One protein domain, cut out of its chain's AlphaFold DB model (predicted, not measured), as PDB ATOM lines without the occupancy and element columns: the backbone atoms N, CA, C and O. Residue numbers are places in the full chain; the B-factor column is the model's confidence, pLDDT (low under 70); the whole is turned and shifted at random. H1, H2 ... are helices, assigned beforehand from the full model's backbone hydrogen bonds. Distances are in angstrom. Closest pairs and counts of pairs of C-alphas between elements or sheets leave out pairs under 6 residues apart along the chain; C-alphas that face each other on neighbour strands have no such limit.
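AT A GLANCE: This is residues 168 to 204, 215 to 238 and 263 to 295 of the 295 residues of the protein "uncharacterized protein LOC111493320" of Cucurbita maxima (UniProt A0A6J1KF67). Three long helices, H2, H3 and H4, make a loose, open group: H2 and H3 run side by side in opposite ways, and H4 spreads from H2 like the second arm of a V, with its last residues nearest H2. Short H1 makes a corner with the beginning of H2 and sticks out, as do residues 197 to 204 of H2 and 263 to 280 of H4. The printed part has 94 residues, with four named helices in the order H1, H2, H3, H4 and no named strand; its class is all helix. It is loose, with a radius of gyration of the C-alphas of 16.1 A and spans of 49 by 34 by 24 A.

IN THESE COORDINATES: Find C-alpha 168 at (114.262, 82.654, 125.679); from there H1 runs to residue 174. After a tight link of one residue, H2 takes residues 176 to 204, 40.4 A long, with a kink of 44 degrees near residue 198. H3, residues 215 to 238, begins at C-alpha 215 (96.784, 116.741, 112.056) and is 34.1 A long. H4, residues 263 to 294, is 44.6 A long, has a kink of 30 degrees near residue 281, and ends at C-alpha 294 (86.828, 103.123, 108.130).

HOW THE PARTS SIT: H1 and H2 meet only through their link. H2, with residues 184 to 188 alone, only just touches residues 221 to 225 of H3, with 3 pairs of C-alphas within 8 A; look at Ser 188 and Leu 221, whose C-alphas are the closest, 7.0 A apart. These helices stand at a shallow tilt of 21 degrees, opposite ways. H2 and H4 are close but not clearly touching, the closest C-alphas being those of Ser 193 and Leu 292, 7.4 A apart, at a steep tilt of 41 degrees, the same way. H3 and H4 are apart. Every O i to N i+4 pair is within hydrogen-bond range in H1 and H3, against 23 of 25 in H2 and 26 of 28 in H4.

THE WHOLE: The C-alphas farthest apart are those of Ile 201 and Glu 265, 49.6 A. Look for two cuts: residues 205 to 214, with 15.9 A between C-alphas 204 and 215, and residues 239 to 262, with 16.0 A between C-alphas 238 and 263. The mean pLDDT of the printed part is 71.8, and 31 residues are under 70, among them 192 to 204 and 290 to 295.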
ATOM      1  N   LEU A 168     115.512  81.897 125.786       71.81
ATOM      2  CA  LEU A 168     114.262  82.654 125.679       71.81
ATOM      3  C   LEU A 168     114.358  83.976 126.425       71.81
ATOM      4  O   LEU A 168     114.046  85.000 125.839       71.81
ATOM      5  N   ASN A 169     114.847  83.977 127.665       72.62
ATOM      6  CA  ASN A 169     114.996  85.204 128.436       72.62
ATOM      7  C   ASN A 169     116.034  86.144 127.803       72.62
ATOM      8  O   ASN A 169     115.783  87.335 127.692       72.62
ATOM      9  N   ALA A 170     117.145  85.617 127.274       70.00
ATOM     10  CA  ALA A 170     118.115  86.424 126.532       70.00
ATOM     11  C   ALA A 170     117.511  87.059 125.266       70.00
ATOM     12  O   ALA A 170     117.749  88.232 125.002       70.00
ATOM     13  N   SER A 171     116.691  86.328 124.502       63.84
ATOM     14  CA  SER A 171     115.979  86.883 123.340       63.84
ATOM     15  C   SER A 171     114.843  87.836 123.732       63.84
ATOM     16  O   SER A 171     114.592  88.806 123.022       63.84
ATOM     17  N   ILE A 172     114.170  87.598 124.862       70.06
ATOM     18  CA  ILE A 172     113.136  88.486 125.409       70.06
ATOM     19  C   ILE A 172     113.771  89.806 125.842       70.06
ATOM     20  O   ILE A 172     113.313  90.853 125.388       70.06
ATOM     21  N   LEU A 173     114.853  89.744 126.620       72.31
ATOM     22  CA  LEU A 173     115.630  90.893 127.078       72.31
ATOM     23  C   LEU A 173     116.251  91.650 125.895       72.31
ATOM     24  O   LEU A 173     116.163  92.873 125.833       72.31
ATOM     25  N   ALA A 174     116.769  90.936 124.889       68.88
ATOM     26  CA  ALA A 174     117.245  91.549 123.647       68.88
ATOM     27  C   ALA A 174     116.120  92.250 122.857       68.88
ATOM     28  O   ALA A 174     116.365  93.269 122.219       68.88
ATOM     29  N   SER A 175     114.882  91.743 122.916       67.56
ATOM     30  CA  SER A 175     113.715  92.339 122.242       67.56
ATOM     31  C   SER A 175     112.950  93.367 123.088       67.56
ATOM     32  O   SER A 175     111.920  93.877 122.642       67.56
ATOM     33  N   GLN A 176     113.412  93.682 124.300       72.00
ATOM     34  CA  GLN A 176     112.671  94.503 125.261       72.00
ATOM     35  C   GLN A 176     112.260  95.861 124.675       72.00
ATOM     36  O   GLN A 176     111.103  96.258 124.792       72.00
ATOM     37  N   THR A 177     113.164  96.535 123.964       71.62
ATOM     38  CA  THR A 177     112.901  97.841 123.338       71.62
ATOM     39  C   THR A 177     111.851  97.757 122.231       71.62
ATOM     40  O   THR A 177     110.954  98.594 122.168       71.62
ATOM     41  N   THR A 178     111.904  96.710 121.402       74.19
ATOM     42  CA  THR A 178     110.928  96.493 120.321       74.19
ATOM     43  C   THR A 178     109.525  96.239 120.866       74.19
ATOM     44  O   THR A 178     108.554  96.799 120.362       74.19
ATOM     45  N   ARG A 179     109.407  95.474 121.959       80.50
ATOM     46  CA  ARG A 179     108.118  95.199 122.608       80.50
ATOM     47  C   ARG A 179     107.541  96.438 123.287       80.50
ATOM     48  O   ARG A 179     106.338  96.660 123.195       80.50
ATOM     49  N   VAL A 180     108.387  97.256 123.917       78.00
ATOM     50  CA  VAL A 180     107.977  98.545 124.501       78.00
ATOM     51  C   VAL A 180     107.469  99.489 123.414       78.00
ATOM     52  O   VAL A 180     106.417 100.093 123.587       78.00
ATOM     53  N   PHE A 181     108.149  99.562 122.268       71.88
ATOM     54  CA  PHE A 181     107.715 100.391 121.143       71.88
ATOM     55  C   PHE A 181     106.367  99.927 120.570       71.88
ATOM     56  O   PHE A 181     105.449 100.734 120.440       71.88
ATOM     57  N   CYS A 182     106.196  98.624 120.322       71.88
ATOM     58  CA  CYS A 182     104.912  98.068 119.884       71.88
ATOM     59  C   CYS A 182     103.788  98.343 120.894       71.88
ATOM     60  O   CYS A 182     102.706  98.772 120.500       71.88
ATOM     61  N   SER A 183     104.040  98.141 122.191       78.69
ATOM     62  CA  SER A 183     103.059  98.420 123.244       78.69
ATOM     63  C   SER A 183     102.709  99.905 123.332       78.69
ATOM     64  O   SER A 183     101.545 100.234 123.518       78.69
ATOM     65  N   LEU A 184     103.689 100.800 123.188       79.38
ATOM     66  CA  LEU A 184     103.481 102.248 123.192       79.38
ATOM     67  C   LEU A 184     102.617 102.683 122.008       79.38
ATOM     68  O   LEU A 184     101.678 103.454 122.190       79.38
ATOM     69  N   ILE A 185     102.900 102.165 120.813       79.19
ATOM     70  CA  ILE A 185     102.107 102.431 119.610       79.19
ATOM     71  C   ILE A 185     100.671 101.950 119.811       79.19
ATOM     72  O   ILE A 185      99.743 102.731 119.633       79.19
ATOM     73  N   ILE A 186     100.481 100.692 120.222       78.38
ATOM     74  CA  ILE A 186      99.146 100.109 120.413       78.38
ATOM     75  C   ILE A 186      98.378 100.856 121.507       78.38
ATOM     76  O   ILE A 186      97.222 101.198 121.294       78.38
ATOM     77  N   ALA A 187      99.003 101.159 122.648       80.06
ATOM     78  CA  ALA A 187      98.359 101.886 123.741       80.06
ATOM     79  C   ALA A 187      97.957 103.304 123.322       80.06
ATOM     80  O   ALA A 187      96.850 103.747 123.613       80.06
ATOM     81  N   SER A 188      98.826 103.999 122.589       70.00
ATOM     82  CA  SER A 188      98.525 105.346 122.112       70.00
ATOM     83  C   SER A 188      97.396 105.327 121.080       70.00
ATOM     84  O   SER A 188      96.466 106.118 121.185       70.00
ATOM     85  N   LEU A 189      97.414 104.383 120.136       73.25
ATOM     86  CA  LEU A 189      96.329 104.188 119.170       73.25
ATOM     87  C   LEU A 189      95.018 103.767 119.846       73.25
ATOM     88  O   LEU A 189      93.955 104.209 119.427       73.25
ATOM     89  N   ALA A 190      95.079 102.964 120.910       73.44
ATOM     90  CA  ALA A 190      93.911 102.558 121.683       73.44
ATOM     91  C   ALA A 190      93.293 103.733 122.451       73.44
ATOM     92  O   ALA A 190      92.072 103.837 122.513       73.44
ATOM     93  N   ILE A 191      94.111 104.627 123.015       71.81
ATOM     94  CA  ILE A 191      93.632 105.856 123.661       71.81
ATOM     95  C   ILE A 191      93.000 106.778 122.622       71.81
ATOM     96  O   ILE A 191      91.910 107.285 122.855       71.81
ATOM     97  N   LEU A 192      93.641 106.958 121.465       64.94
ATOM     98  CA  LEU A 192      93.076 107.761 120.381       64.94
ATOM     99  C   LEU A 192      91.753 107.174 119.897       64.94
ATOM    100  O   LEU A 192      90.760 107.879 119.905       64.94
ATOM    101  N   SER A 193      91.683 105.867 119.649       66.12
ATOM    102  CA  SER A 193      90.441 105.184 119.275       66.12
ATOM    103  C   SER A 193      89.320 105.356 120.312       66.12
ATOM    104  O   SER A 193      88.161 105.508 119.938       66.12
ATOM    105  N   GLN A 194      89.643 105.390 121.608       66.12
ATOM    106  CA  GLN A 194      88.662 105.616 122.677       66.12
ATOM    107  C   GLN A 194      88.219 107.080 122.794       66.12
ATOM    108  O   GLN A 194      87.076 107.353 123.152       66.12
ATOM    109  N   VAL A 195      89.122 108.019 122.516       59.97
ATOM    110  CA  VAL A 195      88.895 109.466 122.630       59.97
ATOM    111  C   VAL A 195      88.274 110.031 121.347       59.97
ATOM    112  O   VAL A 195      87.504 110.989 121.405       59.97
ATOM    113  N   ASP A 196      88.527 109.400 120.201       58.84
ATOM    114  CA  ASP A 196      88.014 109.786 118.895       58.84
ATOM    115  C   ASP A 196      86.509 109.566 118.793       58.84
ATOM    116  O   ASP A 196      85.865 110.384 118.158       58.84
ATOM    117  N   ILE A 197      85.905 108.577 119.459       58.03
ATOM    118  CA  ILE A 197      84.442 108.367 119.437       58.03
ATOM    119  C   ILE A 197      83.679 109.562 120.067       58.03
ATOM    120  O   ILE A 197      82.819 110.136 119.398       58.03
ATOM    121  N   PRO A 198      83.987 110.034 121.292       57.44
ATOM    122  CA  PRO A 198      83.346 111.231 121.844       57.44
ATOM    123  C   PRO A 198      83.784 112.542 121.159       57.44
ATOM    124  O   PRO A 198      82.959 113.444 121.000       57.44
ATOM    125  N   LEU A 199      85.037 112.674 120.697       56.41
ATOM    126  CA  LEU A 199      85.491 113.883 119.990       56.41
ATOM    127  C   LEU A 199      84.985 113.986 118.547       56.41
ATOM    128  O   LEU A 199      84.766 115.100 118.077       56.41
ATOM    129  N   THR A 200      84.770 112.878 117.834       55.75
ATOM    130  CA  THR A 200      84.153 112.890 116.494       55.75
ATOM    131  C   THR A 200      82.686 113.276 116.561       55.75
ATOM    132  O   THR A 200      82.257 114.053 115.716       55.75
ATOM    133  N   ILE A 201      81.941 112.854 117.588       55.94
ATOM    134  CA  ILE A 201      80.544 113.271 117.798       55.94
ATOM    135  C   ILE A 201      80.444 114.790 118.035       55.94
ATOM    136  O   ILE A 201      79.589 115.454 117.452       55.94
ATOM    137  N   ILE A 202      81.356 115.376 118.819       53.88
ATOM    138  CA  ILE A 202      81.383 116.831 119.071       53.88
ATOM    139  C   ILE A 202      81.890 117.604 117.836       53.88
ATOM    140  O   ILE A 202      81.388 118.682 117.517       53.88
ATOM    141  N   ARG A 203      82.863 117.049 117.102       51.09
ATOM    142  CA  ARG A 203      83.485 117.669 115.919       51.09
ATOM    143  C   ARG A 203      82.613 117.606 114.660       51.09
ATOM    144  O   ARG A 203      82.677 118.528 113.847       51.09
ATOM    145  N   ASN A 204      81.803 116.559 114.502       52.72
ATOM    146  CA  ASN A 204      80.904 116.374 113.359       52.72
ATOM    147  C   ASN A 204      79.801 117.446 113.312       52.72
ATOM    148  O   ASN A 204      79.412 117.891 112.240       52.72
ATOM    149  N   LYS A 215      95.397 116.249 112.000       57.31
ATOM    150  CA  LYS A 215      96.784 116.741 112.056       57.31
ATOM    151  C   LYS A 215      97.293 117.040 113.474       57.31
ATOM    152  O   LYS A 215      98.372 116.553 113.795       57.31
ATOM    153  N   PRO A 216      96.576 117.788 114.336       64.06
ATOM    154  CA  PRO A 216      97.056 118.048 115.695       64.06
ATOM    155  C   PRO A 216      97.142 116.771 116.542       64.06
ATOM    156  O   PRO A 216      98.078 116.624 117.322       64.06
ATOM    157  N   LEU A 217      96.227 115.819 116.339       62.53
ATOM    158  CA  LEU A 217      96.214 114.533 117.038       62.53
ATOM    159  C   LEU A 217      97.408 113.651 116.628       62.53
ATOM    160  O   LEU A 217      98.081 113.079 117.482       62.53
ATOM    161  N   TYR A 218      97.718 113.601 115.327       63.22
ATOM    162  CA  TYR A 218      98.886 112.891 114.796       63.22
ATOM    163  C   TYR A 218     100.203 113.528 115.251       63.22
ATOM    164  O   TYR A 218     101.130 112.815 115.625       63.22
ATOM    165  N   ILE A 219     100.281 114.862 115.275       70.06
ATOM    166  CA  ILE A 219     101.455 115.575 115.789       70.06
ATOM    167  C   ILE A 219     101.629 115.288 117.285       70.06
ATOM    168  O   ILE A 219     102.736 114.969 117.694       70.06
ATOM    169  N   LEU A 220     100.558 115.298 118.087       71.50
ATOM    170  CA  LEU A 220     100.618 114.974 119.516       71.50
ATOM    171  C   LEU A 220     101.035 113.517 119.773       71.50
ATOM    172  O   LEU A 220     101.870 113.260 120.640       71.50
ATOM    173  N   LEU A 221     100.499 112.568 119.002       69.56
ATOM    174  CA  LEU A 221     100.907 111.163 119.036       69.56
ATOM    175  C   LEU A 221     102.396 111.015 118.713       69.56
ATOM    176  O   LEU A 221     103.129 110.339 119.434       69.56
ATOM    177  N   LEU A 222     102.842 111.679 117.645       71.25
ATOM    178  CA  LEU A 222     104.232 111.676 117.216       71.25
ATOM    179  C   LEU A 222     105.132 112.300 118.287       71.25
ATOM    180  O   LEU A 222     106.181 111.742 118.592       71.25
ATOM    181  N   THR A 223     104.715 113.402 118.907       77.62
ATOM    182  CA  THR A 223     105.440 114.057 119.999       77.62
ATOM    183  C   THR A 223     105.528 113.160 121.232       77.62
ATOM    184  O   THR A 223     106.622 112.973 121.754       77.62
ATOM    185  N   ASN A 224     104.429 112.538 121.665       78.69
ATOM    186  CA  ASN A 224     104.425 111.636 122.820       78.69
ATOM    187  C   ASN A 224     105.302 110.401 122.577       78.69
ATOM    188  O   ASN A 224     106.117 110.042 123.428       78.69
ATOM    189  N   ALA A 225     105.202 109.795 121.391       76.12
ATOM    190  CA  ALA A 225     106.069 108.693 120.994       76.12
ATOM    191  C   ALA A 225     107.545 109.123 120.953       76.12
ATOM    192  O   ALA A 225     108.407 108.420 121.476       76.12
ATOM    193  N   THR A 226     107.833 110.304 120.404       80.00
ATOM    194  CA  THR A 226     109.195 110.848 120.309       80.00
ATOM    195  C   THR A 226     109.782 111.153 121.685       80.00
ATOM    196  O   THR A 226     110.942 110.831 121.918       80.00
ATOM    197  N   ILE A 227     109.006 111.699 122.629       81.50
ATOM    198  CA  ILE A 227     109.462 111.967 124.005       81.50
ATOM    199  C   ILE A 227     109.796 110.661 124.730       81.50
ATOM    200  O   ILE A 227     110.831 110.574 125.391       81.50
ATOM    201  N   VAL A 228     108.951 109.635 124.603       79.88
ATOM    202  CA  VAL A 228     109.215 108.329 125.222       79.88
ATOM    203  C   VAL A 228     110.448 107.679 124.598       79.88
ATOM    204  O   VAL A 228     111.319 107.216 125.327       79.88
ATOM    205  N   VAL A 229     110.581 107.704 123.268       76.44
ATOM    206  CA  VAL A 229     111.776 107.195 122.574       76.44
ATOM    207  C   VAL A 229     113.027 107.967 122.996       76.44
ATOM    208  O   VAL A 229     114.038 107.345 123.309       76.44
ATOM    209  N   ALA A 230     112.963 109.296 123.080       79.38
ATOM    210  CA  ALA A 230     114.076 110.130 123.528       79.38
ATOM    211  C   ALA A 230     114.503 109.791 124.964       79.38
ATOM    212  O   ALA A 230     115.694 109.634 125.222       79.38
ATOM    213  N   ARG A 231     113.549 109.597 125.884       78.88
ATOM    214  CA  ARG A 231     113.837 109.177 127.267       78.88
ATOM    215  C   ARG A 231     114.448 107.780 127.334       78.88
ATOM    216  O   ARG A 231     115.443 107.595 128.021       78.88
ATOM    217  N   MET A 232     113.916 106.833 126.566       72.06
ATOM    218  CA  MET A 232     114.459 105.474 126.475       72.06
ATOM    219  C   MET A 232     115.885 105.454 125.907       72.06
ATOM    220  O   MET A 232     116.715 104.649 126.328       72.06
ATOM    221  N   LEU A 233     116.185 106.331 124.946       72.06
ATOM    222  CA  LEU A 233     117.522 106.479 124.372       72.06
ATOM    223  C   LEU A 233     118.498 107.147 125.345       72.06
ATOM    224  O   LEU A 233     119.640 106.701 125.439       72.06
ATOM    225  N   ALA A 234     118.051 108.165 126.081       73.75
ATOM    226  CA  ALA A 234     118.843 108.818 127.120       73.75
ATOM    227  C   ALA A 234     119.164 107.852 128.275       73.75
ATOM    228  O   ALA A 234     120.299 107.782 128.736       73.75
ATOM    229  N   GLU A 235     118.201 107.026 128.688       69.75
ATOM    230  CA  GLU A 235     118.406 105.994 129.709       69.75
ATOM    231  C   GLU A 235     119.369 104.897 129.224       69.75
ATOM    232  O   GLU A 235     120.274 104.488 129.950       69.75
ATOM    233  N   LYS A 236     119.273 104.495 127.949       62.50
ATOM    234  CA  LYS A 236     120.246 103.594 127.305       62.50
ATOM    235  C   LYS A 236     121.652 104.188 127.185       62.50
ATOM    236  O   LYS A 236     122.612 103.423 127.108       62.50
ATOM    237  N   GLN A 237     121.784 105.512 127.110       62.41
ATOM    238  CA  GLN A 237     123.084 106.184 127.155       62.41
ATOM    239  C   GLN A 237     123.652 106.207 128.572       62.41
ATOM    240  O   GLN A 237     124.835 105.917 128.720       62.41
ATOM    241  N   LYS A 238     122.816 106.447 129.589       56.34
ATOM    242  CA  LYS A 238     123.209 106.404 131.005       56.34
ATOM    243  C   LYS A 238     123.780 105.038 131.403       56.34
ATOM    244  O   LYS A 238     124.826 104.967 132.027       56.34
ATOM    245  N   VAL A 263     131.145 110.941 116.872       87.12
ATOM    246  CA  VAL A 263     129.732 111.160 117.228       87.12
ATOM    247  C   VAL A 263     128.872 111.256 115.969       87.12
ATOM    248  O   VAL A 263     127.797 110.658 115.924       87.12
ATOM    249  N   LEU A 264     129.352 111.936 114.926       86.81
ATOM    250  CA  LEU A 264     128.669 112.054 113.642       86.81
ATOM    251  C   LEU A 264     128.585 110.708 112.909       86.81
ATOM    252  O   LEU A 264     127.521 110.369 112.397       86.81
ATOM    253  N   GLU A 265     129.653 109.909 112.910       89.50
ATOM    254  CA  GLU A 265     129.664 108.552 112.349       89.50
ATOM    255  C   GLU A 265     128.624 107.666 113.049       89.50
ATOM    256  O   GLU A 265     127.796 107.011 112.410       89.50
ATOM    257  N   ARG A 266     128.581 107.721 114.384       83.06
ATOM    258  CA  ARG A 266     127.582 107.006 115.180       83.06
ATOM    259  C   ARG A 266     126.163 107.526 114.942       83.06
ATOM    260  O   ARG A 266     125.224 106.730 114.880       83.06
ATOM    261  N   GLY A 267     126.006 108.839 114.795       84.50
ATOM    262  CA  GLY A 267     124.746 109.498 114.459       84.50
ATOM    263  C   GLY A 267     124.239 109.110 113.071       84.50
ATOM    264  O   GLY A 267     123.037 108.928 112.895       84.50
ATOM    265  N   LEU A 268     125.134 108.894 112.107       85.25
ATOM    266  CA  LEU A 268     124.791 108.451 110.758       85.25
ATOM    267  C   LEU A 268     124.293 107.001 110.749       85.25
ATOM    268  O   LEU A 268     123.242 106.718 110.171       85.25
ATOM    269  N   VAL A 269     124.993 106.093 111.439       86.19
ATOM    270  CA  VAL A 269     124.552 104.695 111.606       86.19
ATOM    271  C   VAL A 269     123.191 104.644 112.301       86.19
ATOM    272  O   VAL A 269     122.300 103.888 111.907       86.19
ATOM    273  N   PHE A 270     123.001 105.497 113.306       81.94
ATOM    274  CA  PHE A 270     121.728 105.652 113.990       81.94
ATOM    275  C   PHE A 270     120.639 106.169 113.047       81.94
ATOM    276  O   PHE A 270     119.602 105.530 112.917       81.94
ATOM    277  N   TYR A 271     120.876 107.256 112.313       77.50
ATOM    278  CA  TYR A 271     119.928 107.789 111.332       77.50
ATOM    279  C   TYR A 271     119.514 106.731 110.305       77.50
ATOM    280  O   TYR A 271     118.336 106.614 109.970       77.50
ATOM    281  N   GLN A 272     120.455 105.904 109.853       85.81
ATOM    282  CA  GLN A 272     120.171 104.821 108.921       85.81
ATOM    283  C   GLN A 272     119.281 103.729 109.532       85.81
ATOM    284  O   GLN A 272     118.343 103.271 108.876       85.81
ATOM    285  N   ALA A 273     119.509 103.359 110.794       80.00
ATOM    286  CA  ALA A 273     118.631 102.442 111.520       80.00
ATOM    287  C   ALA A 273     117.229 103.040 111.729       80.00
ATOM    288  O   ALA A 273     116.227 102.372 111.483       80.00
ATOM    289  N   PHE A 274     117.145 104.316 112.109       79.12
ATOM    290  CA  PHE A 274     115.873 105.020 112.288       79.12
ATOM    291  C   PHE A 274     115.096 105.136 110.987       79.12
ATOM    292  O   PHE A 274     113.885 104.947 110.978       79.12
ATOM    293  N   ARG A 275     115.788 105.386 109.876       81.19
ATOM    294  CA  ARG A 275     115.183 105.403 108.548       81.19
ATOM    295  C   ARG A 275     114.595 104.041 108.186       81.19
ATOM    296  O   ARG A 275     113.472 104.004 107.698       81.19
ATOM    297  N   ALA A 276     115.308 102.944 108.447       83.44
ATOM    298  CA  ALA A 276     114.795 101.594 108.211       83.44
ATOM    299  C   ALA A 276     113.542 101.311 109.062       83.44
ATOM    300  O   ALA A 276     112.502 100.944 108.524       83.44
ATOM    301  N   VAL A 277     113.600 101.608 110.364       79.81
ATOM    302  CA  VAL A 277     112.456 101.445 111.277       79.81
ATOM    303  C   VAL A 277     111.272 102.314 110.859       79.81
ATOM    304  O   VAL A 277     110.134 101.866 110.934       79.81
ATOM    305  N   PHE A 278     111.508 103.544 110.401       76.69
ATOM    306  CA  PHE A 278     110.441 104.436 109.957       76.69
ATOM    307  C   PHE A 278     109.784 103.948 108.664       76.69
ATOM    308  O   PHE A 278     108.573 104.077 108.520       76.69
ATOM    309  N   ILE A 279     110.548 103.353 107.744       85.88
ATOM    310  CA  ILE A 279     109.992 102.733 106.535       85.88
ATOM    311  C   ILE A 279     109.035 101.602 106.930       85.88
ATOM    312  O   ILE A 279     107.875 101.631 106.523       85.88
ATOM    313  N   ASP A 280     109.472 100.693 107.803       82.12
ATOM    314  CA  ASP A 280     108.650  99.564 108.258       82.12
ATOM    315  C   ASP A 280     107.439 100.026 109.093       82.12
ATOM    316  O   ASP A 280     106.325  99.518 108.952       82.12
ATOM    317  N   PHE A 281     107.629 101.044 109.936       75.94
ATOM    318  CA  PHE A 281     106.584 101.595 110.796       75.94
ATOM    319  C   PHE A 281     105.553 102.426 110.029       75.94
ATOM    320  O   PHE A 281     104.371 102.374 110.355       75.94
ATOM    321  N   SER A 282     105.967 103.178 109.008       76.69
ATOM    322  CA  SER A 282     105.072 104.062 108.253       76.69
ATOM    323  C   SER A 282     103.950 103.289 107.562       76.69
ATOM    324  O   SER A 282     102.798 103.707 107.625       76.69
ATOM    325  N   VAL A 283     104.251 102.122 106.986       75.25
ATOM    326  CA  VAL A 283     103.249 101.251 106.357       75.25
ATOM    327  C   VAL A 283     102.263 100.731 107.402       75.25
ATOM    328  O   VAL A 283     101.054 100.802 107.194       75.25
ATOM    329  N   TYR A 284     102.762 100.273 108.554       76.81
ATOM    330  CA  TYR A 284     101.915  99.822 109.658       76.81
ATOM    331  C   TYR A 284     101.013 100.947 110.182       76.81
ATOM    332  O   TYR A 284      99.807 100.760 110.321       76.81
ATOM    333  N   ALA A 285     101.576 102.133 110.416       72.88
ATOM    334  CA  ALA A 285     100.832 103.296 110.874       72.88
ATOM    335  C   ALA A 285      99.742 103.692 109.870       72.88
ATOM    336  O   ALA A 285      98.611 103.918 110.279       72.88
ATOM    337  N   VAL A 286     100.039 103.713 108.566       73.19
ATOM    338  CA  VAL A 286      99.048 104.011 107.519       73.19
ATOM    339  C   VAL A 286      97.928 102.976 107.505       73.19
ATOM    340  O   VAL A 286      96.767 103.362 107.525       73.19
ATOM    341  N   VAL A 287      98.243 101.677 107.530       75.19
ATOM    342  CA  VAL A 287      97.220 100.615 107.533       75.19
ATOM    343  C   VAL A 287      96.319 100.723 108.761       75.19
ATOM    344  O   VAL A 287      95.101 100.615 108.637       75.19
ATOM    345  N   VAL A 288      96.895 100.987 109.935       72.50
ATOM    346  CA  VAL A 288      96.117 101.128 111.167       72.50
ATOM    347  C   VAL A 288      95.294 102.416 111.168       72.50
ATOM    348  O   VAL A 288      94.115 102.365 111.492       72.50
ATOM    349  N   ILE A 289      95.855 103.552 110.749       72.00
ATOM    350  CA  ILE A 289      95.122 104.825 110.656       72.00
ATOM    351  C   ILE A 289      93.986 104.716 109.633       72.00
ATOM    352  O   ILE A 289      92.871 105.149 109.914       72.00
ATOM    353  N   CYS A 290      94.231 104.112 108.469       61.56
ATOM    354  CA  CYS A 290      93.204 103.869 107.459       61.56
ATOM    355  C   CYS A 290      92.123 102.914 107.974       61.56
ATOM    356  O   CYS A 290      90.945 103.204 107.801       61.56
ATOM    357  N   GLY A 291      92.495 101.821 108.647       65.62
ATOM    358  CA  GLY A 291      91.537 100.885 109.243       65.62
ATOM    359  C   GLY A 291      90.678 101.530 110.332       65.62
ATOM    360  O   GLY A 291      89.468 101.346 110.340       65.62
ATOM    361  N   LEU A 292      91.284 102.350 111.194       62.62
ATOM    362  CA  LEU A 292      90.580 103.132 112.215       62.62
ATOM    363  C   LEU A 292      89.711 104.251 111.623       62.62
ATOM    364  O   LEU A 292      88.782 104.690 112.280       62.62
ATOM    365  N   SER A 293      90.007 104.721 110.407       60.59
ATOM    366  CA  SER A 293      89.198 105.740 109.718       60.59
ATOM    367  C   SER A 293      87.969 105.159 109.008       60.59
ATOM    368  O   SER A 293      87.095 105.921 108.604       60.59
ATOM    369  N   VAL A 294      87.938 103.842 108.784       59.50
ATOM    370  CA  VAL A 294      86.828 103.123 108.130       59.50
ATOM    371  C   VAL A 294      85.865 102.511 109.157       59.50
ATOM    372  O   VAL A 294      84.723 102.214 108.806       59.50
ATOM    373  N   LEU A 295      86.328 102.320 110.398       51.19
ATOM    374  CA  LEU A 295      85.518 101.893 111.540       51.19
ATOM    375  C   LEU A 295      84.685 103.057 112.097       51.19
ATOM    376  O   LEU A 295      83.535 102.789 112.507       51.19
TER     377      LEU A 295